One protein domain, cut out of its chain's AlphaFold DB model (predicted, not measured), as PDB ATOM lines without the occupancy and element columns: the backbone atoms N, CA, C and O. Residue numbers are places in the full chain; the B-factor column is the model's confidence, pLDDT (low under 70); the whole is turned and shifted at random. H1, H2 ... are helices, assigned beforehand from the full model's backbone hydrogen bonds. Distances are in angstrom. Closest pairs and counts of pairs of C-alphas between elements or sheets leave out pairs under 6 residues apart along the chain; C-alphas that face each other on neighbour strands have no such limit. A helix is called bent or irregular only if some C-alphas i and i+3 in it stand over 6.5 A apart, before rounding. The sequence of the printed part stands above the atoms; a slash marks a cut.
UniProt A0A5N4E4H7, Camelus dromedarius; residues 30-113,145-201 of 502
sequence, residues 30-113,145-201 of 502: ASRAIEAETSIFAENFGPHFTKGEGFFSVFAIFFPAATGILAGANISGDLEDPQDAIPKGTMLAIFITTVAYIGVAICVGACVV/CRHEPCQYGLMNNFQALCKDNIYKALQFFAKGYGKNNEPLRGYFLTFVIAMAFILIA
ATOM      1  N   ALA A  30     -14.519   9.626 -13.788       36.94
ATOM      2  CA  ALA A  30     -14.544   9.725 -15.253       36.94
ATOM      3  C   ALA A  30     -15.873  10.292 -15.786       36.94
ATOM      4  O   ALA A  30     -15.877  11.090 -16.716       36.94
ATOM      5  N   SER A  31     -16.995   9.936 -15.155       33.88
ATOM      6  CA  SER A  31     -18.302  10.553 -15.419       33.88
ATOM      7  C   SER A  31     -18.293  12.038 -15.056       33.88
ATOM      8  O   SER A  31     -18.690  12.845 -15.883       33.88
ATOM      9  N   ARG A  32     -17.711  12.419 -13.908       33.06
ATOM     10  CA  ARG A  32     -17.509  13.832 -13.536       33.06
ATOM     11  C   ARG A  32     -16.561  14.595 -14.464       33.06
ATOM     12  O   ARG A  32     -16.784  15.776 -14.678       33.06
ATOM     13  N   ALA A  33     -15.525  13.959 -15.014       40.50
ATOM     14  CA  ALA A  33     -14.618  14.596 -15.975       40.50
ATOM     15  C   ALA A  33     -15.298  14.840 -17.335       40.50
ATOM     16  O   ALA A  33     -15.165  15.917 -17.901       40.50
ATOM     17  N   ILE A  34     -16.091  13.881 -17.824       43.38
ATOM     18  CA  ILE A  34     -16.867  14.028 -19.066       43.38
ATOM     19  C   ILE A  34     -18.055  14.995 -18.865       43.38
ATOM     20  O   ILE A  34     -18.371  15.789 -19.751       43.38
ATOM     21  N   GLU A  35     -18.691  14.999 -17.688       41.75
ATOM     22  CA  GLU A  35     -19.703  15.999 -17.299       41.75
ATOM     23  C   GLU A  35     -19.097  17.408 -17.159       41.75
ATOM     24  O   GLU A  35     -19.733  18.394 -17.533       41.75
ATOM     25  N   ALA A  36     -17.855  17.525 -16.676       42.25
ATOM     26  CA  ALA A  36     -17.135  18.796 -16.601       42.25
ATOM     27  C   ALA A  36     -16.783  19.340 -17.999       42.25
ATOM     28  O   ALA A  36     -17.044  20.506 -18.271       42.25
ATOM     29  N   GLU A  37     -16.288  18.511 -18.924       51.38
ATOM     30  CA  GLU A  37     -15.999  18.972 -20.296       51.38
ATOM     31  C   GLU A  37     -17.267  19.322 -21.091       51.38
ATOM     32  O   GLU A  37     -17.279  20.280 -21.863       51.38
ATOM     33  N   THR A  38     -18.373  18.598 -20.885       57.78
ATOM     34  CA  THR A  38     -19.648  18.905 -21.564       57.78
ATOM     35  C   THR A  38     -20.329  20.157 -21.015       57.78
ATOM     36  O   THR A  38     -20.941  20.896 -21.787       57.78
ATOM     37  N   SER A  39     -20.202  20.436 -19.714       56.25
ATOM     38  CA  SER A  39     -20.708  21.676 -19.113       56.25
ATOM     39  C   SER A  39     -19.877  22.898 -19.509       56.25
ATOM     40  O   SER A  39     -20.472  23.905 -19.891       56.25
ATOM     41  N   ILE A  40     -18.542  22.794 -19.539       61.88
ATOM     42  CA  ILE A  40     -17.654  23.858 -20.044       61.88
ATOM     43  C   ILE A  40     -17.938  24.132 -21.523       61.88
ATOM     44  O   ILE A  40     -18.084  25.286 -21.920       61.88
ATOM     45  N   PHE A  41     -18.098  23.088 -22.342       63.00
ATOM     46  CA  PHE A  41     -18.437  23.256 -23.755       63.00
ATOM     47  C   PHE A  41     -19.816  23.904 -23.955       63.00
ATOM     48  O   PHE A  41     -19.963  24.796 -24.789       63.00
ATOM     49  N   ALA A  42     -20.825  23.495 -23.177       69.94
ATOM     50  CA  ALA A  42     -22.159  24.094 -23.222       69.94
ATOM     51  C   ALA A  42     -22.144  25.567 -22.784       69.94
ATOM     52  O   ALA A  42     -22.809  26.400 -23.404       69.94
ATOM     53  N   GLU A  43     -21.348  25.901 -21.767       61.84
ATOM     54  CA  GLU A  43     -21.130  27.277 -21.330       61.84
ATOM     55  C   GLU A  43     -20.384  28.084 -22.401       61.84
ATOM     56  O   GLU A  43     -20.764  29.217 -22.681       61.84
ATOM     57  N   ASN A  44     -19.403  27.491 -23.089       68.69
ATOM     58  CA  ASN A  44     -18.602  28.094 -24.162       68.69
ATOM     59  C   ASN A  44     -19.294  28.206 -25.530       68.69
ATOM     60  O   ASN A  44     -18.806  28.932 -26.394       68.69
ATOM     61  N   PHE A  45     -20.446  27.566 -25.725       74.81
ATOM     62  CA  PHE A  45     -21.101  27.500 -27.034       74.81
ATOM     63  C   PHE A  45     -21.648  28.852 -27.533       74.81
ATOM     64  O   PHE A  45     -21.630  29.135 -28.731       74.81
ATOM     65  N   GLY A  46     -22.152  29.702 -26.632       72.50
ATOM     66  CA  GLY A  46     -22.707  31.018 -26.988       72.50
ATOM     67  C   GLY A  46     -21.643  32.123 -27.073       72.50
ATOM     68  O   GLY A  46     -20.699  32.109 -26.295       72.50
ATOM     69  N   PRO A  47     -21.769  33.141 -27.938       75.62
ATOM     70  CA  PRO A  47     -20.807  34.243 -27.957       75.62
ATOM     71  C   PRO A  47     -20.890  35.091 -26.675       75.62
ATOM     72  O   PRO A  47     -21.982  35.410 -26.203       75.62
ATOM     73  N   HIS A  48     -19.743  35.514 -26.143       70.06
ATOM     74  CA  HIS A  48     -19.653  36.519 -25.080       70.06
ATOM     75  C   HIS A  48     -18.594  37.554 -25.451       70.06
ATOM     76  O   HIS A  48     -17.396  37.291 -25.379       70.06
ATOM     77  N   PHE A  49     -19.049  38.722 -25.903       72.62
ATOM     78  CA  PHE A  49     -18.173  39.801 -26.337       72.62
ATOM     79  C   PHE A  49     -17.873  40.751 -25.173       72.62
ATOM     80  O   PHE A  49     -18.786  41.325 -24.576       72.62
ATOM     81  N   THR A  50     -16.590  40.927 -24.857       63.47
ATOM     82  CA  THR A  50     -16.116  41.886 -23.847       63.47
ATOM     83  C   THR A  50     -16.281  43.324 -24.354       63.47
ATOM     84  O   THR A  50     -16.284  43.574 -25.559       63.47
ATOM     85  N   LYS A  51     -16.437  44.298 -23.444       57.00
ATOM     86  CA  LYS A  51     -16.642  45.717 -23.793       57.00
ATOM     87  C   LYS A  51     -15.557  46.215 -24.760       57.00
ATOM     88  O   LYS A  51     -14.392  46.261 -24.388       57.00
ATOM     89  N   GLY A  52     -15.972  46.634 -25.957       64.19
ATOM     90  CA  GLY A  52     -15.089  47.133 -27.020       64.19
ATOM     91  C   GLY A  52     -14.918  46.169 -28.194       64.19
ATOM     92  O   GLY A  52     -14.558  46.614 -29.278       64.19
ATOM     93  N   GLU A  53     -15.265  44.892 -28.021       71.31
ATOM     94  CA  GLU A  53     -15.154  43.872 -29.063       71.31
ATOM     95  C   GLU A  53     -16.527  43.469 -29.611       71.31
ATOM     96  O   GLU A  53     -17.528  43.427 -28.900       71.31
ATOM     97  N   GLY A  54     -16.576  43.149 -30.901       79.50
ATOM     98  CA  GLY A  54     -17.766  42.631 -31.577       79.50
ATOM     99  C   GLY A  54     -17.394  41.545 -32.581       79.50
ATOM    100  O   GLY A  54     -16.215  41.322 -32.848       79.50
ATOM    101  N   PHE A  55     -18.390  40.889 -33.184       83.81
ATOM    102  CA  PHE A  55     -18.162  39.771 -34.113       83.81
ATOM    103  C   PHE A  55     -17.163  40.108 -35.232       83.81
ATOM    104  O   PHE A  55     -16.211  39.369 -35.463       83.81
ATOM    105  N   PHE A  56     -17.344  41.255 -35.893       81.75
ATOM    106  CA  PHE A  56     -16.469  41.674 -36.989       81.75
ATOM    107  C   PHE A  56     -15.084  42.148 -36.527       81.75
ATOM    108  O   PHE A  56     -14.135  42.031 -37.296       81.75
ATOM    109  N   SER A  57     -14.948  42.614 -35.278       78.81
ATOM    110  CA  SER A  57     -13.644  42.943 -34.681       78.81
ATOM    111  C   SER A  57     -12.821  41.671 -34.461       78.81
ATOM    112  O   SER A  57     -11.707  41.543 -34.967       78.81
ATOM    113  N   VAL A  58     -13.429  40.653 -33.839       81.62
ATOM    114  CA  VAL A  58     -12.801  39.337 -33.640       81.62
ATOM    115  C   VAL A  58     -12.500  38.662 -34.982       81.62
ATOM    116  O   VAL A  58     -11.418  38.107 -35.168       81.62
ATOM    117  N   PHE A  59     -13.411  38.764 -35.957       85.06
ATOM    118  CA  PHE A  59     -13.165  38.284 -37.318       85.06
ATOM    119  C   PHE A  59     -11.962  38.986 -37.967       85.06
ATOM    120  O   PHE A  59     -11.139  38.317 -38.583       85.06
ATOM    121  N   ALA A  60     -11.819  40.306 -37.810       81.31
ATOM    122  CA  ALA A  60     -10.689  41.053 -38.362       81.31
ATOM    123  C   ALA A  60      -9.343  40.653 -37.738       81.31
ATOM    124  O   ALA A  60      -8.324  40.723 -38.428       81.31
ATOM    125  N   ILE A  61      -9.341  40.214 -36.474       82.88
ATOM    126  CA  ILE A  61      -8.161  39.681 -35.775       82.88
ATOM    127  C   ILE A  61      -7.855  38.241 -36.214       82.88
ATOM    128  O   ILE A  61      -6.689  37.876 -36.347       82.88
ATOM    129  N   PHE A  62      -8.882  37.428 -36.478       85.50
ATOM    130  CA  PHE A  62      -8.723  36.045 -36.934       85.50
ATOM    131  C   PHE A  62      -8.349  35.938 -38.418       85.50
ATOM    132  O   PHE A  62      -7.584  35.055 -38.803       85.50
ATOM    133  N   PHE A  63      -8.852  36.838 -39.266       86.81
ATOM    134  CA  PHE A  63      -8.690  36.775 -40.719       86.81
ATOM    135  C   PHE A  63      -7.237  36.604 -41.203       86.81
ATOM    136  O   PHE A  63      -7.033  35.772 -42.089       86.81
ATOM    137  N   PRO A  64      -6.209  37.271 -40.629       85.81
ATOM    138  CA  PRO A  64      -4.812  37.058 -41.003       85.81
ATOM    139  C   PRO A  64      -4.362  35.595 -40.894       85.81
ATOM    140  O   PRO A  64      -3.523  35.176 -41.689       85.81
ATOM    141  N   ALA A  65      -4.949  34.793 -39.997       82.69
ATOM    142  CA  ALA A  65      -4.655  33.364 -39.882       82.69
ATOM    143  C   ALA A  65      -5.088  32.566 -41.129       82.69
ATOM    144  O   ALA A  65      -4.429  31.603 -41.505       82.69
ATOM    145  N   ALA A  66      -6.153  32.990 -41.815       85.81
ATOM    146  CA  ALA A  66      -6.636  32.361 -43.047       85.81
ATOM    147  C   ALA A  66      -5.983  32.925 -44.328       85.81
ATOM    148  O   ALA A  66      -6.287  32.471 -45.434       85.81
ATOM    149  N   THR A  67      -5.103  33.926 -44.209       86.44
ATOM    150  CA  THR A  67      -4.376  34.494 -45.356       86.44
ATOM    151  C   THR A  67      -3.194  33.610 -45.777       86.44
ATOM    152  O   THR A  67      -2.895  32.589 -45.165       86.44
ATOM    153  N   GLY A  68      -2.510  33.978 -46.866       82.88
ATOM    154  CA  GLY A  68      -1.300  33.275 -47.320       82.88
ATOM    155  C   GLY A  68      -1.521  32.215 -48.404       82.88
ATOM    156  O   GLY A  68      -0.558  31.605 -48.860       82.88
ATOM    157  N   ILE A  69      -2.748  32.065 -48.916       88.25
ATOM    158  CA  ILE A  69      -3.074  31.118 -50.003       88.25
ATOM    159  C   ILE A  69      -2.250  31.333 -51.290       88.25
ATOM    160  O   ILE A  69      -2.082  30.417 -52.086       88.25
ATOM    161  N   LEU A  70      -1.703  32.538 -51.493       82.56
ATOM    162  CA  LEU A  70      -0.893  32.895 -52.664       82.56
ATOM    163  C   LEU A  70       0.577  32.460 -52.546       82.56
ATOM    164  O   LEU A  70       1.333  32.632 -53.500       82.56
ATOM    165  N   ALA A  71       1.002  31.897 -51.411       79.00
ATOM    166  CA  ALA A  71       2.386  31.466 -51.223       79.00
ATOM    167  C   ALA A  71       2.814  30.420 -52.267       79.00
ATOM    168  O   ALA A  71       3.896  30.539 -52.833       79.00
ATOM    169  N   GLY A  72       1.936  29.461 -52.587       77.81
ATOM    170  CA  GLY A  72       2.209  28.440 -53.603       77.81
ATOM    171  C   GLY A  72       2.283  28.998 -55.027       77.81
ATOM    172  O   GLY A  72       3.113  28.561 -55.817       77.81
ATOM    173  N   ALA A  73       1.465  30.004 -55.354       82.38
ATOM    174  CA  ALA A  73       1.480  30.636 -56.674       82.38
ATOM    175  C   ALA A  73       2.735  31.494 -56.902       82.38
ATOM    176  O   ALA A  73       3.210  31.613 -58.026       82.38
ATOM    177  N   ASN A  74       3.299  32.072 -55.843       78.94
ATOM    178  CA  ASN A  74       4.452  32.960 -55.961       78.94
ATOM    179  C   ASN A  74       5.789  32.222 -56.215       78.94
ATOM    180  O   ASN A  74       6.763  32.868 -56.591       78.94
ATOM    181  N   ILE A  75       5.834  30.894 -56.049       78.38
ATOM    182  CA  ILE A  75       6.977  30.025 -56.400       78.38
ATOM    183  C   ILE A  75       6.726  29.222 -57.687       78.38
ATOM    184  O   ILE A  75       7.370  28.208 -57.940       78.38
ATOM    185  N   SER A  76       5.781  29.662 -58.528       79.31
ATOM    186  CA  SER A  76       5.369  28.924 -59.729       79.31
ATOM    187  C   SER A  76       6.495  28.673 -60.735       79.31
ATOM    188  O   SER A  76       6.381  27.760 -61.544       79.31
ATOM    189  N   GLY A  77       7.550  29.495 -60.718       76.25
ATOM    190  CA  GLY A  77       8.706  29.358 -61.609       76.25
ATOM    191  C   GLY A  77       9.616  28.171 -61.284       76.25
ATOM    192  O   GLY A  77      10.355  27.739 -62.163       76.25
ATOM    193  N   ASP A  78       9.524  27.636 -60.065       77.75
ATOM    194  CA  ASP A  78      10.360  26.531 -59.580       77.75
ATOM    195  C   ASP A  78       9.616  25.180 -59.592       77.75
ATOM    196  O   ASP A  78      10.177  24.150 -59.220       77.75
ATOM    197  N   LEU A  79       8.345  25.168 -60.010       83.12
ATOM    198  CA  LEU A  79       7.526  23.958 -60.106       83.12
ATOM    199  C   LEU A  79       7.725  23.265 -61.460       83.12
ATOM    200  O   LEU A  79       7.717  23.914 -62.502       83.12
ATOM    201  N   GLU A  80       7.820  21.933 -61.439       83.38
ATOM    202  CA  GLU A  80       7.908  21.101 -62.650       83.38
ATOM    203  C   GLU A  80       6.651  21.228 -63.529       83.38
ATOM    204  O   GLU A  80       6.759  21.408 -64.740       83.38
ATOM    205  N   ASP A  81       5.461  21.209 -62.912       87.38
ATOM    206  CA  ASP A  81       4.187  21.490 -63.579       87.38
ATOM    207  C   ASP A  81       3.309  22.437 -62.734       87.38
ATOM    208  O   ASP A  81       2.569  21.997 -61.844       87.38
ATOM    209  N   PRO A  82       3.368  23.759 -62.984       86.50
ATOM    210  CA  PRO A  82       2.609  24.732 -62.208       86.50
ATOM    211  C   PRO A  82       1.099  24.696 -62.491       86.50
ATOM    212  O   PRO A  82       0.323  25.095 -61.619       86.50
ATOM    213  N   GLN A  83       0.658  24.240 -63.672       84.31
ATOM    214  CA  GLN A  83      -0.767  24.279 -64.040       84.31
ATOM    215  C   GLN A  83      -1.589  23.310 -63.188       84.31
ATOM    216  O   GLN A  83      -2.688  23.653 -62.747       84.31
ATOM    217  N   ASP A  84      -1.022  22.140 -62.907       85.06
ATOM    218  CA  ASP A  84      -1.669  21.088 -62.131       85.06
ATOM    219  C   ASP A  84      -1.347  21.156 -60.629       85.06
ATOM    220  O   ASP A  84      -2.214  20.857 -59.796       85.06
ATOM    221  N   ALA A  85      -0.124  21.554 -60.259       88.75
ATOM    222  CA  ALA A  85       0.324  21.557 -58.865       88.75
ATOM    223  C   ALA A  85      -0.326  22.668 -58.024       88.75
ATOM    224  O   ALA A  85      -0.739  22.415 -56.889       88.75
ATOM    225  N   ILE A  86      -0.459  23.885 -58.570       90.25
ATOM    226  CA  ILE A  86      -0.964  25.046 -57.816       90.25
ATOM    227  C   ILE A  86      -2.418  24.839 -57.355       90.25
ATOM    228  O   ILE A  86      -2.675  25.008 -56.157       90.25
ATOM    229  N   PRO A  87      -3.380  24.437 -58.217       89.50
ATOM    230  CA  PRO A  87      -4.766  24.259 -57.785       89.50
ATOM    231  C   PRO A  87      -4.920  23.139 -56.749       89.50
ATOM    232  O   PRO A  87      -5.615  23.322 -55.749       89.50
ATOM    233  N   LYS A  88      -4.250  21.994 -56.951       88.94
ATOM    234  CA  LYS A  88      -4.326  20.840 -56.037       88.94
ATOM    235  C   LYS A  88      -3.706  21.166 -54.677       88.94
ATOM    236  O   LYS A  88      -4.338  20.928 -53.649       88.94
ATOM    237  N   GLY A  89      -2.508  21.754 -54.677       91.69
ATOM    238  CA  GLY A  89      -1.797  22.134 -53.457       91.69
ATOM    239  C   GLY A  89      -2.550  23.187 -52.646       91.69
ATOM    240  O   GLY A  89      -2.735  23.017 -51.444       91.69
ATOM    241  N   THR A  90      -3.059  24.232 -53.305       92.00
ATOM    242  CA  THR A  90      -3.782  25.322 -52.628       92.00
ATOM    243  C   THR A  90      -5.095  24.833 -52.013       92.00
ATOM    244  O   THR A  90      -5.363  25.113 -50.847       92.00
ATOM    245  N   MET A  91      -5.898  24.054 -52.750       90.69
ATOM    246  CA  MET A  91      -7.178  23.538 -52.240       90.69
ATOM    247  C   MET A  91      -6.990  22.552 -51.080       90.69
ATOM    248  O   MET A  91      -7.724  22.622 -50.094       90.69
ATOM    249  N   LEU A  92      -5.995  21.662 -51.169       92.75
ATOM    250  CA  LEU A  92      -5.686  20.723 -50.089       92.75
ATOM    251  C   LEU A  92      -5.176  21.452 -48.838       92.75
ATOM    252  O   LEU A  92      -5.604  21.128 -47.732       92.75
ATOM    253  N   ALA A  93      -4.308  22.454 -49.006       92.44
ATOM    254  CA  ALA A  93      -3.800  23.254 -47.895       92.44
ATOM    255  C   ALA A  93      -4.930  23.987 -47.162       92.44
ATOM    256  O   ALA A  93      -5.012  23.887 -45.942       92.44
ATOM    257  N   ILE A  94      -5.838  24.647 -47.897       92.81
ATOM    258  CA  ILE A  94      -7.013  25.325 -47.319       92.81
ATOM    259  C   ILE A  94      -7.886  24.335 -46.542       92.81
ATOM    260  O   ILE A  94      -8.348  24.643 -45.443       92.81
ATOM    261  N   PHE A  95      -8.113  23.141 -47.089       93.88
ATOM    262  CA  PHE A  95      -8.917  22.123 -46.419       93.88
ATOM    263  C   PHE A  95      -8.278  21.664 -45.100       93.88
ATOM    264  O   PHE A  95      -8.939  21.675 -44.062       93.88
ATOM    265  N   ILE A  96      -6.983  21.321 -45.116       94.38
ATOM    266  CA  ILE A  96      -6.256  20.848 -43.928       94.38
ATOM    267  C   ILE A  96      -6.213  21.927 -42.840       94.38
ATOM    268  O   ILE A  96      -6.502  21.630 -41.679       94.38
ATOM    269  N   THR A  97      -5.891  23.176 -43.188       93.12
ATOM    270  CA  THR A  97      -5.820  24.265 -42.201       93.12
ATOM    271  C   THR A  97      -7.190  24.594 -41.620       93.12
ATOM    272  O   THR A  97      -7.295  24.808 -40.416       93.12
ATOM    273  N   THR A  98      -8.256  24.553 -42.426       92.00
ATOM    274  CA  THR A  98      -9.630  24.762 -41.938       92.00
ATOM    275  C   THR A  98     -10.029  23.691 -40.924       92.00
ATOM    276  O   THR A  98     -10.553  24.018 -39.861       92.00
ATOM    277  N   VAL A  99      -9.739  22.416 -41.208       94.25
ATOM    278  CA  VAL A  99     -10.001  21.312 -40.268       94.25
ATOM    279  C   VAL A  99      -9.188  21.482 -38.983       94.25
ATOM    280  O   VAL A  99      -9.733  21.312 -37.894       94.25
ATOM    281  N   ALA A 100      -7.915  21.872 -39.089       91.19
ATOM    282  CA  ALA A 100      -7.071  22.130 -37.926       91.19
ATOM    283  C   ALA A 100      -7.598  23.297 -37.072       91.19
ATOM    284  O   ALA A 100      -7.680  23.161 -35.853       91.19
ATOM    285  N   TYR A 101      -8.021  24.409 -37.686       89.00
ATOM    286  CA  TYR A 101      -8.600  25.547 -36.961       89.00
ATOM    287  C   TYR A 101      -9.898  25.184 -36.245       89.00
ATOM    288  O   TYR A 101     -10.071  25.558 -35.086       89.00
ATOM    289  N   ILE A 102     -10.780  24.419 -36.892       90.38
ATOM    290  CA  ILE A 102     -12.008  23.923 -36.259       90.38
ATOM    291  C   ILE A 102     -11.663  22.989 -35.091       90.38
ATOM    292  O   ILE A 102     -12.234  23.132 -34.013       90.38
ATOM    293  N   GLY A 103     -10.704  22.075 -35.273       84.69
ATOM    294  CA  GLY A 103     -10.256  21.160 -34.222       84.69
ATOM    295  C   GLY A 103      -9.710  21.894 -32.997       84.69
ATOM    296  O   GLY A 103     -10.154  21.633 -31.882       84.69
ATOM    297  N   VAL A 104      -8.816  22.866 -33.199       82.50
ATOM    298  CA  VAL A 104      -8.270  23.690 -32.108       82.50
ATOM    299  C   VAL A 104      -9.374  24.492 -31.419       82.50
ATOM    300  O   VAL A 104      -9.418  24.517 -30.191       82.50
ATOM    301  N   ALA A 105     -10.290  25.105 -32.175       79.75
ATOM    302  CA  ALA A 105     -11.395  25.873 -31.603       79.75
ATOM    303  C   ALA A 105     -12.319  25.004 -30.731       79.75
ATOM    304  O   ALA A 105     -12.692  25.420 -29.636       79.75
ATOM    305  N   ILE A 106     -12.647  23.786 -31.179       82.12
ATOM    306  CA  ILE A 106     -13.467  22.837 -30.411       82.12
ATOM    307  C   ILE A 106     -12.719  22.360 -29.161       82.12
ATOM    308  O   ILE A 106     -13.299  22.367 -28.079       82.12
ATOM    309  N   CYS A 107     -11.439  21.991 -29.279       74.44
ATOM    310  CA  CYS A 107     -10.631  21.551 -28.139       74.44
ATOM    311  C   CYS A 107     -10.500  22.647 -27.072       74.44
ATOM    312  O   CYS A 107     -10.723  22.385 -25.895       74.44
ATOM    313  N   VAL A 108     -10.193  23.886 -27.466       69.62
ATOM    314  CA  VAL A 108     -10.105  25.011 -26.519       69.62
ATOM    315  C   VAL A 108     -11.474  25.311 -25.904       69.62
ATOM    316  O   VAL A 108     -11.562  25.513 -24.697       69.62
ATOM    317  N   GLY A 109     -12.547  25.268 -26.700       65.75
ATOM    318  CA  GLY A 109     -13.913  25.460 -26.210       65.75
ATOM    319  C   GLY A 109     -14.392  24.378 -25.236       65.75
ATOM    320  O   GLY A 109     -15.251  24.661 -24.408       65.75
ATOM    321  N   ALA A 110     -13.848  23.160 -25.301       68.00
ATOM    322  CA  ALA A 110     -14.190  22.070 -24.385       68.00
ATOM    323  C   ALA A 110     -13.306  22.030 -23.127       68.00
ATOM    324  O   ALA A 110     -13.781  21.643 -22.062       68.00
ATOM    325  N   CYS A 111     -12.038  22.443 -23.233       60.72
ATOM    326  CA  CYS A 111     -11.048  22.250 -22.170       60.72
ATOM    327  C   CYS A 111     -10.706  23.522 -21.368       60.72
ATOM    328  O   CYS A 111     -10.026  23.412 -20.347       60.72
ATOM    329  N   VAL A 112     -11.117  24.723 -21.805       58.06
ATOM    330  CA  VAL A 112     -10.706  26.003 -21.185       58.06
ATOM    331  C   VAL A 112     -11.915  26.851 -20.770       58.06
ATOM    332  O   VAL A 112     -12.858  27.032 -21.536       58.06
ATOM    333  N   VAL A 113     -11.876  27.407 -19.554       51.66
ATOM    334  CA  VAL A 113     -12.898  28.326 -19.012       51.66
ATOM    335  C   VAL A 113     -12.644  29.760 -19.503       51.66
ATOM    336  O   VAL A 113     -11.498  30.151 -19.718       51.66
ATOM    337  N   CYS A 145      20.345  28.311 -43.088       44.44
ATOM    338  CA  CYS A 145      20.480  29.426 -44.026       44.44
ATOM    339  C   CYS A 145      21.782  30.235 -43.867       44.44
ATOM    340  O   CYS A 145      22.074  31.124 -44.662       44.44
ATOM    341  N   ARG A 146      22.566  29.951 -42.821       43.97
ATOM    342  CA  ARG A 146      23.845  30.616 -42.549       43.97
ATOM    343  C   ARG A 146      25.021  29.992 -43.304       43.97
ATOM    344  O   ARG A 146      26.051  30.644 -43.453       43.97
ATOM    345  N   HIS A 147      24.869  28.745 -43.754       44.06
ATOM    346  CA  HIS A 147      25.933  27.953 -44.378       44.06
ATOM    347  C   HIS A 147      25.624  27.546 -45.829       44.06
ATOM    348  O   HIS A 147      26.557  27.292 -46.585       44.06
ATOM    349  N   GLU A 148      24.353  27.565 -46.243       47.09
ATOM    350  CA  GLU A 148      23.914  27.291 -47.618       47.09
ATOM    351  C   GLU A 148      22.999  28.413 -48.138       47.09
ATOM    352  O   GLU A 148      22.296  29.044 -47.342       47.09
ATOM    353  N   PRO A 149      22.979  28.691 -49.460       41.66
ATOM    354  CA  PRO A 149      22.035  29.647 -50.023       41.66
ATOM    355  C   PRO A 149      20.605  29.174 -49.744       41.66
ATOM    356  O   PRO A 149      20.217  28.080 -50.150       41.66
ATOM    357  N   CYS A 150      19.811  30.009 -49.070       43.50
ATOM    358  CA  CYS A 150      18.391  29.749 -48.864       43.50
ATOM    359  C   CYS A 150      17.687  29.749 -50.226       43.50
ATOM    360  O   CYS A 150      17.281  30.803 -50.711       43.50
ATOM    361  N   GLN A 151      17.530  28.579 -50.845       38.84
ATOM    362  CA  GLN A 151      16.836  28.464 -52.131       38.84
ATOM    363  C   GLN A 151      15.362  28.900 -52.059       38.84
ATOM    364  O   GLN A 151      14.780  29.203 -53.090       38.84
ATOM    365  N   TYR A 152      14.780  28.996 -50.856       41.38
ATOM    366  CA  TYR A 152      13.343  29.225 -50.654       41.38
ATOM    367  C   TYR A 152      13.016  30.385 -49.686       41.38
ATOM    368  O   TYR A 152      11.952  30.407 -49.070       41.38
ATOM    369  N   GLY A 153      13.932  31.344 -49.492       41.22
ATOM    370  CA  GLY A 153      13.773  32.438 -48.520       41.22
ATOM    371  C   GLY A 153      13.182  33.735 -49.100       41.22
ATOM    372  O   GLY A 153      13.759  34.294 -50.021       41.22
ATOM    373  N   LEU A 154      12.086  34.223 -48.492       41.50
ATOM    374  CA  LEU A 154      11.381  35.509 -48.710       41.50
ATOM    375  C   LEU A 154      11.029  35.861 -50.173       41.50
ATOM    376  O   LEU A 154      11.850  36.286 -50.978       41.50
ATOM    377  N   MET A 155       9.735  35.763 -50.480       48.38
ATOM    378  CA  MET A 155       9.142  36.067 -51.785       48.38
ATOM    379  C   MET A 155       9.471  37.494 -52.278       48.38
ATOM    380  O   MET A 155       9.034  38.483 -51.686       48.38
ATOM    381  N   ASN A 156      10.180  37.626 -53.404       55.31
ATOM    382  CA  ASN A 156      10.641  38.914 -53.953       55.31
ATOM    383  C   ASN A 156       9.625  39.605 -54.890       55.31
ATOM    384  O   ASN A 156       9.996  40.196 -55.912       55.31
ATOM    385  N   ASN A 157       8.338  39.593 -54.526       61.50
ATOM    386  CA  ASN A 157       7.251  40.147 -55.351       61.50
ATOM    387  C   ASN A 157       7.465  41.638 -55.686       61.50
ATOM    388  O   ASN A 157       7.211  42.079 -56.807       61.50
ATOM    389  N   PHE A 158       8.002  42.416 -54.739       66.75
ATOM    390  CA  PHE A 158       8.274  43.842 -54.940       66.75
ATOM    391  C   PHE A 158       9.379  44.092 -55.977       66.75
ATOM    392  O   PHE A 158       9.273  45.008 -56.793       66.75
ATOM    393  N   GLN A 159      10.425  43.261 -56.003       69.00
ATOM    394  CA  GLN A 159      11.513  43.407 -56.970       69.00
ATOM    395  C   GLN A 159      11.050  43.090 -58.395       69.00
ATOM    396  O   GLN A 159      11.448  43.795 -59.324       69.00
ATOM    397  N   ALA A 160      10.217  42.058 -58.565       66.25
ATOM    398  CA  ALA A 160       9.643  41.698 -59.861       66.25
ATOM    399  C   ALA A 160       8.812  42.858 -60.435       66.25
ATOM    400  O   ALA A 160       9.092  43.327 -61.537       66.25
ATOM    401  N   LEU A 161       7.909  43.430 -59.627       70.25
ATOM    402  CA  LEU A 161       7.109  44.596 -60.017       70.25
ATOM    403  C   LEU A 161       7.976  45.796 -60.438       70.25
ATOM    404  O   LEU A 161       7.666  46.497 -61.402       70.25
ATOM    405  N   CYS A 162       9.077  46.040 -59.722       73.38
ATOM    406  CA  CYS A 162       9.983  47.146 -60.030       73.38
ATOM    407  C   CYS A 162      10.788  46.908 -61.321       73.38
ATOM    408  O   CYS A 162      11.112  47.873 -62.016       73.38
ATOM    409  N   LYS A 163      11.109  45.650 -61.663       68.19
ATOM    410  CA  LYS A 163      11.788  45.287 -62.923       68.19
ATOM    411  C   LYS A 163      10.887  45.479 -64.144       68.19
ATOM    412  O   LYS A 163      11.390  45.861 -65.201       68.19
ATOM    413  N   ASP A 164       9.579  45.303 -63.977       62.25
ATOM    414  CA  ASP A 164       8.591  45.467 -65.048       62.25
ATOM    415  C   ASP A 164       8.353  46.934 -65.450       62.25
ATOM    416  O   ASP A 164       7.643  47.204 -66.414       62.25
ATOM    417  N   ASN A 165       8.960  47.906 -64.751       68.31
ATOM    418  CA  ASN A 165       8.898  49.345 -65.056       68.31
ATOM    419  C   ASN A 165       7.472  49.916 -65.222       68.31
ATOM    420  O   ASN A 165       7.291  50.970 -65.840       68.31
ATOM    421  N   ILE A 166       6.467  49.271 -64.620       74.06
ATOM    422  CA  ILE A 166       5.073  49.740 -64.624       74.06
ATOM    423  C   ILE A 166       4.992  51.112 -63.940       74.06
ATOM    424  O   ILE A 166       4.446  52.079 -64.478       74.06
ATOM    425  N   TYR A 167       5.639  51.227 -62.778       78.69
ATOM    426  CA  TYR A 167       5.789  52.474 -62.040       78.69
ATOM    427  C   TYR A 167       7.231  52.971 -62.153       78.69
ATOM    428  O   TYR A 167       8.113  52.509 -61.433       78.69
ATOM    429  N   LYS A 168       7.479  53.957 -63.027       72.69
ATOM    430  CA  LYS A 168       8.827  54.534 -63.235       72.69
ATOM    431  C   LYS A 168       9.491  55.025 -61.942       72.69
ATOM    432  O   LYS A 168      10.702  54.912 -61.804       72.69
ATOM    433  N   ALA A 169       8.708  55.520 -60.980       76.88
ATOM    434  CA  ALA A 169       9.215  55.945 -59.674       76.88
ATOM    435  C   ALA A 169       9.811  54.786 -58.845       76.88
ATOM    436  O   ALA A 169      10.730  55.004 -58.059       76.88
ATOM    437  N   LEU A 170       9.335  53.551 -59.043       79.62
ATOM    438  CA  LEU A 170       9.778  52.367 -58.299       79.62
ATOM    439  C   LEU A 170      10.998  51.671 -58.925       79.62
ATOM    440  O   LEU A 170      11.585  50.786 -58.303       79.62
ATOM    441  N   GLN A 171      11.456  52.108 -60.104       77.75
ATOM    442  CA  GLN A 171      12.628  51.537 -60.783       77.75
ATOM    443  C   GLN A 171      13.890  51.556 -59.901       77.75
ATOM    444  O   GLN A 171      14.739  50.667 -59.988       77.75
ATOM    445  N   PHE A 172      14.001  52.531 -58.996       81.62
ATOM    446  CA  PHE A 172      15.101  52.620 -58.038       81.62
ATOM    447  C   PHE A 172      15.263  51.354 -57.173       81.62
ATOM    448  O   PHE A 172      16.394  50.986 -56.834       81.62
ATOM    449  N   PHE A 173      14.163  50.666 -56.854       80.50
ATOM    450  CA  PHE A 173      14.145  49.457 -56.026       80.50
ATOM    451  C   PHE A 173      14.358  48.159 -56.823       80.50
ATOM    452  O   PHE A 173      14.614  47.116 -56.228       80.50
ATOM    453  N   ALA A 174      14.336  48.216 -58.161       72.25
ATOM    454  CA  ALA A 174      14.514  47.050 -59.032       72.25
ATOM    455  C   ALA A 174      15.949  46.489 -59.034       72.25
ATOM    456  O   ALA A 174      16.172  45.339 -59.423       72.25
ATOM    457  N   LYS A 175      16.937  47.306 -58.640       79.06
ATOM    458  CA  LYS A 175      18.359  46.951 -58.710       79.06
ATOM    459  C   LYS A 175      18.696  45.851 -57.697       79.06
ATOM    460  O   LYS A 175      18.705  46.103 -56.494       79.06
ATOM    461  N   GLY A 176      18.991  44.656 -58.210       78.50
ATOM    462  CA  GLY A 176      19.535  43.541 -57.436       78.50
ATOM    463  C   GLY A 176      21.035  43.700 -57.175       78.50
ATOM    464  O   GLY A 176      21.745  44.325 -57.967       78.50
ATOM    465  N   TYR A 177      21.507  43.139 -56.065       75.44
ATOM    466  CA  TYR A 177      22.912  43.120 -55.658       75.44
ATOM    467  C   TYR A 177      23.380  41.674 -55.421       75.44
ATOM    468  O   TYR A 177      22.593  40.808 -55.046       75.44
ATOM    469  N   GLY A 178      24.674  41.416 -55.633       78.69
ATOM    470  CA  GLY A 178      25.284  40.102 -55.405       78.69
ATOM    471  C   GLY A 178      25.001  39.063 -56.498       78.69
ATOM    472  O   GLY A 178      24.374  39.348 -57.516       78.69
ATOM    473  N   LYS A 179      25.491  37.835 -56.277       70.12
ATOM    474  CA  LYS A 179      25.396  36.713 -57.233       70.12
ATOM    475  C   LYS A 179      23.954  36.220 -57.435       70.12
ATOM    476  O   LYS A 179      23.625  35.750 -58.517       70.12
ATOM    477  N   ASN A 180      23.102  36.399 -56.424       66.38
ATOM    478  CA  ASN A 180      21.705  35.954 -56.408       66.38
ATOM    479  C   ASN A 180      20.701  37.068 -56.774       66.38
ATOM    480  O   ASN A 180      19.498  36.867 -56.659       66.38
ATOM    481  N   ASN A 181      21.165  38.241 -57.235       71.50
ATOM    482  CA  ASN A 181      20.317  39.390 -57.592       71.50
ATOM    483  C   ASN A 181      19.360  39.852 -56.472       71.50
ATOM    484  O   ASN A 181      18.212  40.209 -56.742       71.50
ATOM    485  N   GLU A 182      19.828  39.919 -55.230       72.25
ATOM    486  CA  GLU A 182      18.985  40.229 -54.069       72.25
ATOM    487  C   GLU A 182      18.583  41.719 -54.012       72.25
ATOM    488  O   GLU A 182      19.431  42.604 -54.194       72.25
ATOM    489  N   PRO A 183      17.305  42.051 -53.750       78.50
ATOM    490  CA  PRO A 183      16.819  43.430 -53.708       78.50
ATOM    491  C   PRO A 183      17.093  44.112 -52.360       78.50
ATOM    492  O   PRO A 183      16.167  44.432 -51.616       78.50
ATOM    493  N   LEU A 184      18.358  44.431 -52.062       78.50
ATOM    494  CA  LEU A 184      18.747  45.074 -50.789       78.50
ATOM    495  C   LEU A 184      17.945  46.351 -50.473       78.50
ATOM    496  O   LEU A 184      17.561  46.591 -49.332       78.50
ATOM    497  N   ARG A 185      17.645  47.166 -51.494       83.50
ATOM    498  CA  ARG A 185      16.832  48.387 -51.339       83.50
ATOM    499  C   ARG A 185      15.373  48.079 -51.000       83.50
ATOM    500  O   ARG A 185      14.761  48.827 -50.248       83.50
ATOM    501  N   GLY A 186      14.831  46.997 -51.562       82.06
ATOM    502  CA  GLY A 186      13.497  46.503 -51.232       82.06
ATOM    503  C   GLY A 186      13.438  46.019 -49.787       82.06
ATOM    504  O   GLY A 186      12.552  46.437 -49.052       82.06
ATOM    505  N   TYR A 187      14.433  45.243 -49.342       78.81
ATOM    506  CA  TYR A 187      14.526  44.805 -47.945       78.81
ATOM    507  C   TYR A 187      14.617  45.973 -46.965       78.81
ATOM    508  O   TYR A 187      13.940  45.954 -45.941       78.81
ATOM    509  N   PHE A 188      15.388  47.013 -47.289       85.81
ATOM    510  CA  PHE A 188      15.464  48.209 -46.452       85.81
ATOM    511  C   PHE A 188      14.113  48.932 -46.345       85.81
ATOM    512  O   PHE A 188      13.710  49.315 -45.250       85.81
ATOM    513  N   LEU A 189      13.382  49.079 -47.457       85.56
ATOM    514  CA  LEU A 189      12.040  49.669 -47.442       85.56
ATOM    515  C   LEU A 189      11.080  48.841 -46.574       85.56
ATOM    516  O   LEU A 189      10.402  49.396 -45.712       85.56
ATOM    517  N   THR A 190      11.062  47.520 -46.758       83.75
ATOM    518  CA  THR A 190      10.240  46.610 -45.949       83.75
ATOM    519  C   THR A 190      10.613  46.683 -44.471       83.75
ATOM    520  O   THR A 190       9.724  46.701 -43.627       83.75
ATOM    521  N   PHE A 191      11.904  46.785 -44.147       85.19
ATOM    522  CA  PHE A 191      12.381  46.938 -42.773       85.19
ATOM    523  C   PHE A 191      11.867  48.228 -42.124       85.19
ATOM    524  O   PHE A 191      11.367  48.182 -41.004       85.19
ATOM    525  N   VAL A 192      11.934  49.365 -42.826       90.31
ATOM    526  CA  VAL A 192      11.426  50.649 -42.312       90.31
ATOM    527  C   VAL A 192       9.915  50.591 -42.077       90.31
ATOM    528  O   VAL A 192       9.443  51.027 -41.029       90.31
ATOM    529  N   ILE A 193       9.161  50.015 -43.018       89.06
ATOM    530  CA  ILE A 193       7.706  49.853 -42.881       89.06
ATOM    531  C   ILE A 193       7.381  48.923 -41.706       89.06
ATOM    532  O   ILE A 193       6.559  49.269 -40.864       89.06
ATOM    533  N   ALA A 194       8.054  47.774 -41.606       83.69
ATOM    534  CA  ALA A 194       7.858  46.831 -40.509       83.69
ATOM    535  C   ALA A 194       8.180  47.468 -39.151       83.69
ATOM    536  O   ALA A 194       7.400  47.328 -38.214       83.69
ATOM    537  N   MET A 195       9.276  48.227 -39.054       89.00
ATOM    538  CA  MET A 195       9.647  48.944 -37.834       89.00
ATOM    539  C   MET A 195       8.565  49.952 -37.422       89.00
ATOM    540  O   MET A 195       8.211  50.013 -36.249       89.00
ATOM    541  N   ALA A 196       7.989  50.692 -38.374       89.56
ATOM    542  CA  ALA A 196       6.905  51.634 -38.091       89.56
ATOM    543  C   ALA A 196       5.664  50.945 -37.491       89.56
ATOM    544  O   ALA A 196       5.074  51.476 -36.554       89.56
ATOM    545  N   PHE A 197       5.301  49.752 -37.975       86.69
ATOM    546  CA  PHE A 197       4.196  48.972 -37.405       86.69
ATOM    547  C   PHE A 197       4.547  48.329 -36.057       86.69
ATOM    548  O   PHE A 197       3.695  48.283 -35.175       86.69
ATOM    549  N   ILE A 198       5.790  47.878 -35.857       86.81
ATOM    550  CA  ILE A 198       6.244  47.319 -34.571       86.81
ATOM    551  C   ILE A 198       6.161  48.370 -33.453       86.81
ATOM    552  O   ILE A 198       5.785  48.032 -32.332       86.81
ATOM    553  N   LEU A 199       6.445  49.642 -33.755       89.19
ATOM    554  CA  LEU A 199       6.370  50.743 -32.784       89.19
ATOM    555  C   LEU A 199       4.959  50.998 -32.229       89.19
ATOM    556  O   LEU A 199       4.841  51.605 -31.169       89.19
ATOM    557  N   ILE A 200       3.904  50.531 -32.905       86.94
ATOM    558  CA  ILE A 200       2.520  50.622 -32.407       86.94
ATOM    559  C   ILE A 200       2.331  49.719 -31.173       86.94
ATOM    560  O   ILE A 200       1.511  50.028 -30.316       86.94
ATOM    561  N   ALA A 201       3.113  48.634 -31.059       82.19
ATOM    562  CA  ALA A 201       3.158  47.715 -29.915       82.19
ATOM    563  C   ALA A 201       1.803  47.104 -29.487       82.19
ATOM    564  O   ALA A 201       1.675  46.598 -28.374       82.19
TER     565      ALA A 201
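AT A GLANCE: This is residues 30 to 113 and 145 to 201 of the 502 residues of a protein of Camelus dromedarius (UniProt A0A5N4E4H7). This is an open, elongated frame of helices: H1, a looped link, H2 and H3 make a loose bow beside the long helix H4, which runs back from the H3 end to make a corner with H1. Past a cut, the short helices H5 and H6 and the longer H7 form a small group toward the H3 end, and the last part of H7, with the residues after it, sticks out on its own as an arm. The printed part has 141 residues with seven named helices, H1 to H7 in order, and no named strand; its class is all helix. It is extended, with a radius of gyration of the C-alphas of 22.5 A and spans of 66 by 40 by 34 A.

IN THESE COORDINATES: H1 is residues 30 to 44, 20.8 A long, beginning at C-alpha 30 at (-14.544, 9.725, -15.253). H2 is residues 55 to 66, 16.4 A. H3 is residues 73 to 78. H4 is residues 82 to 111, 42.4 A, beginning at C-alpha 82 at (2.609, 24.732, -62.208). H5 is residues 157 to 163 and H6 is residues 168 to 173. H7 is residues 184 to 198, 20.6 A, ending at C-alpha 198 at (6.244, 47.319, -34.571). H3 is irregular, with C-alphas 74 and 77 7.9 A apart; H2 and H6 are only just irregular, at 6.7 A for C-alphas 61 and 64 and 7.0 A for C-alphas 169 and 172.

HOW THE PARTS SIT: H1 touches residues 109 to 111 of H4, closest at the C-alphas of Phe 41 and Ala 110, 4.5 A, opposite ways at a steep tilt of 69 degrees, only just short of about perpendicular. H2 and H4 are near each other, with 6 pairs of C-alphas within 10 A. H3 and H4 only just touch, with 3 pairs of C-alphas within 8 A, the closest Ser 76 and Pro 82 at 5.6 A. H3 and H5 are close but not clearly touching, the closest C-alphas being Asn 74 and Asn 157, 7.7 A. H5 and H6 touch at a steep tilt of 61 degrees, opposite ways, closest at the C-alphas of Cys 162 and Gln 171, 5.2 A. H7 is close to but not clearly touching H6, about perpendicular at 89 degrees, with the C-alphas of Phe 173 and Arg 185 closest at 5.5 A. Each O i to N i+4 pair is within hydrogen-bond range in H1, H5 and H7, against 24 of 26 in H4, 5 of 8 in H2, and 0 of 2 in H3 and in H6, which each have 2 of 3 O i to N i+3 pairs within range.

THE WHOLE: The C-alphas farthest apart, of Ser 31 and Lys 168, are 70.4 A apart. Residues 114 to 144 are not printed, and C-alphas 113 and 145 are 41.7 A apart across the cut. Of the links that are printed whole, none is long. The mean pLDDT of the printed part is 73.8; 44 residues are under 70, among them 30 to 44 and 145 to 160.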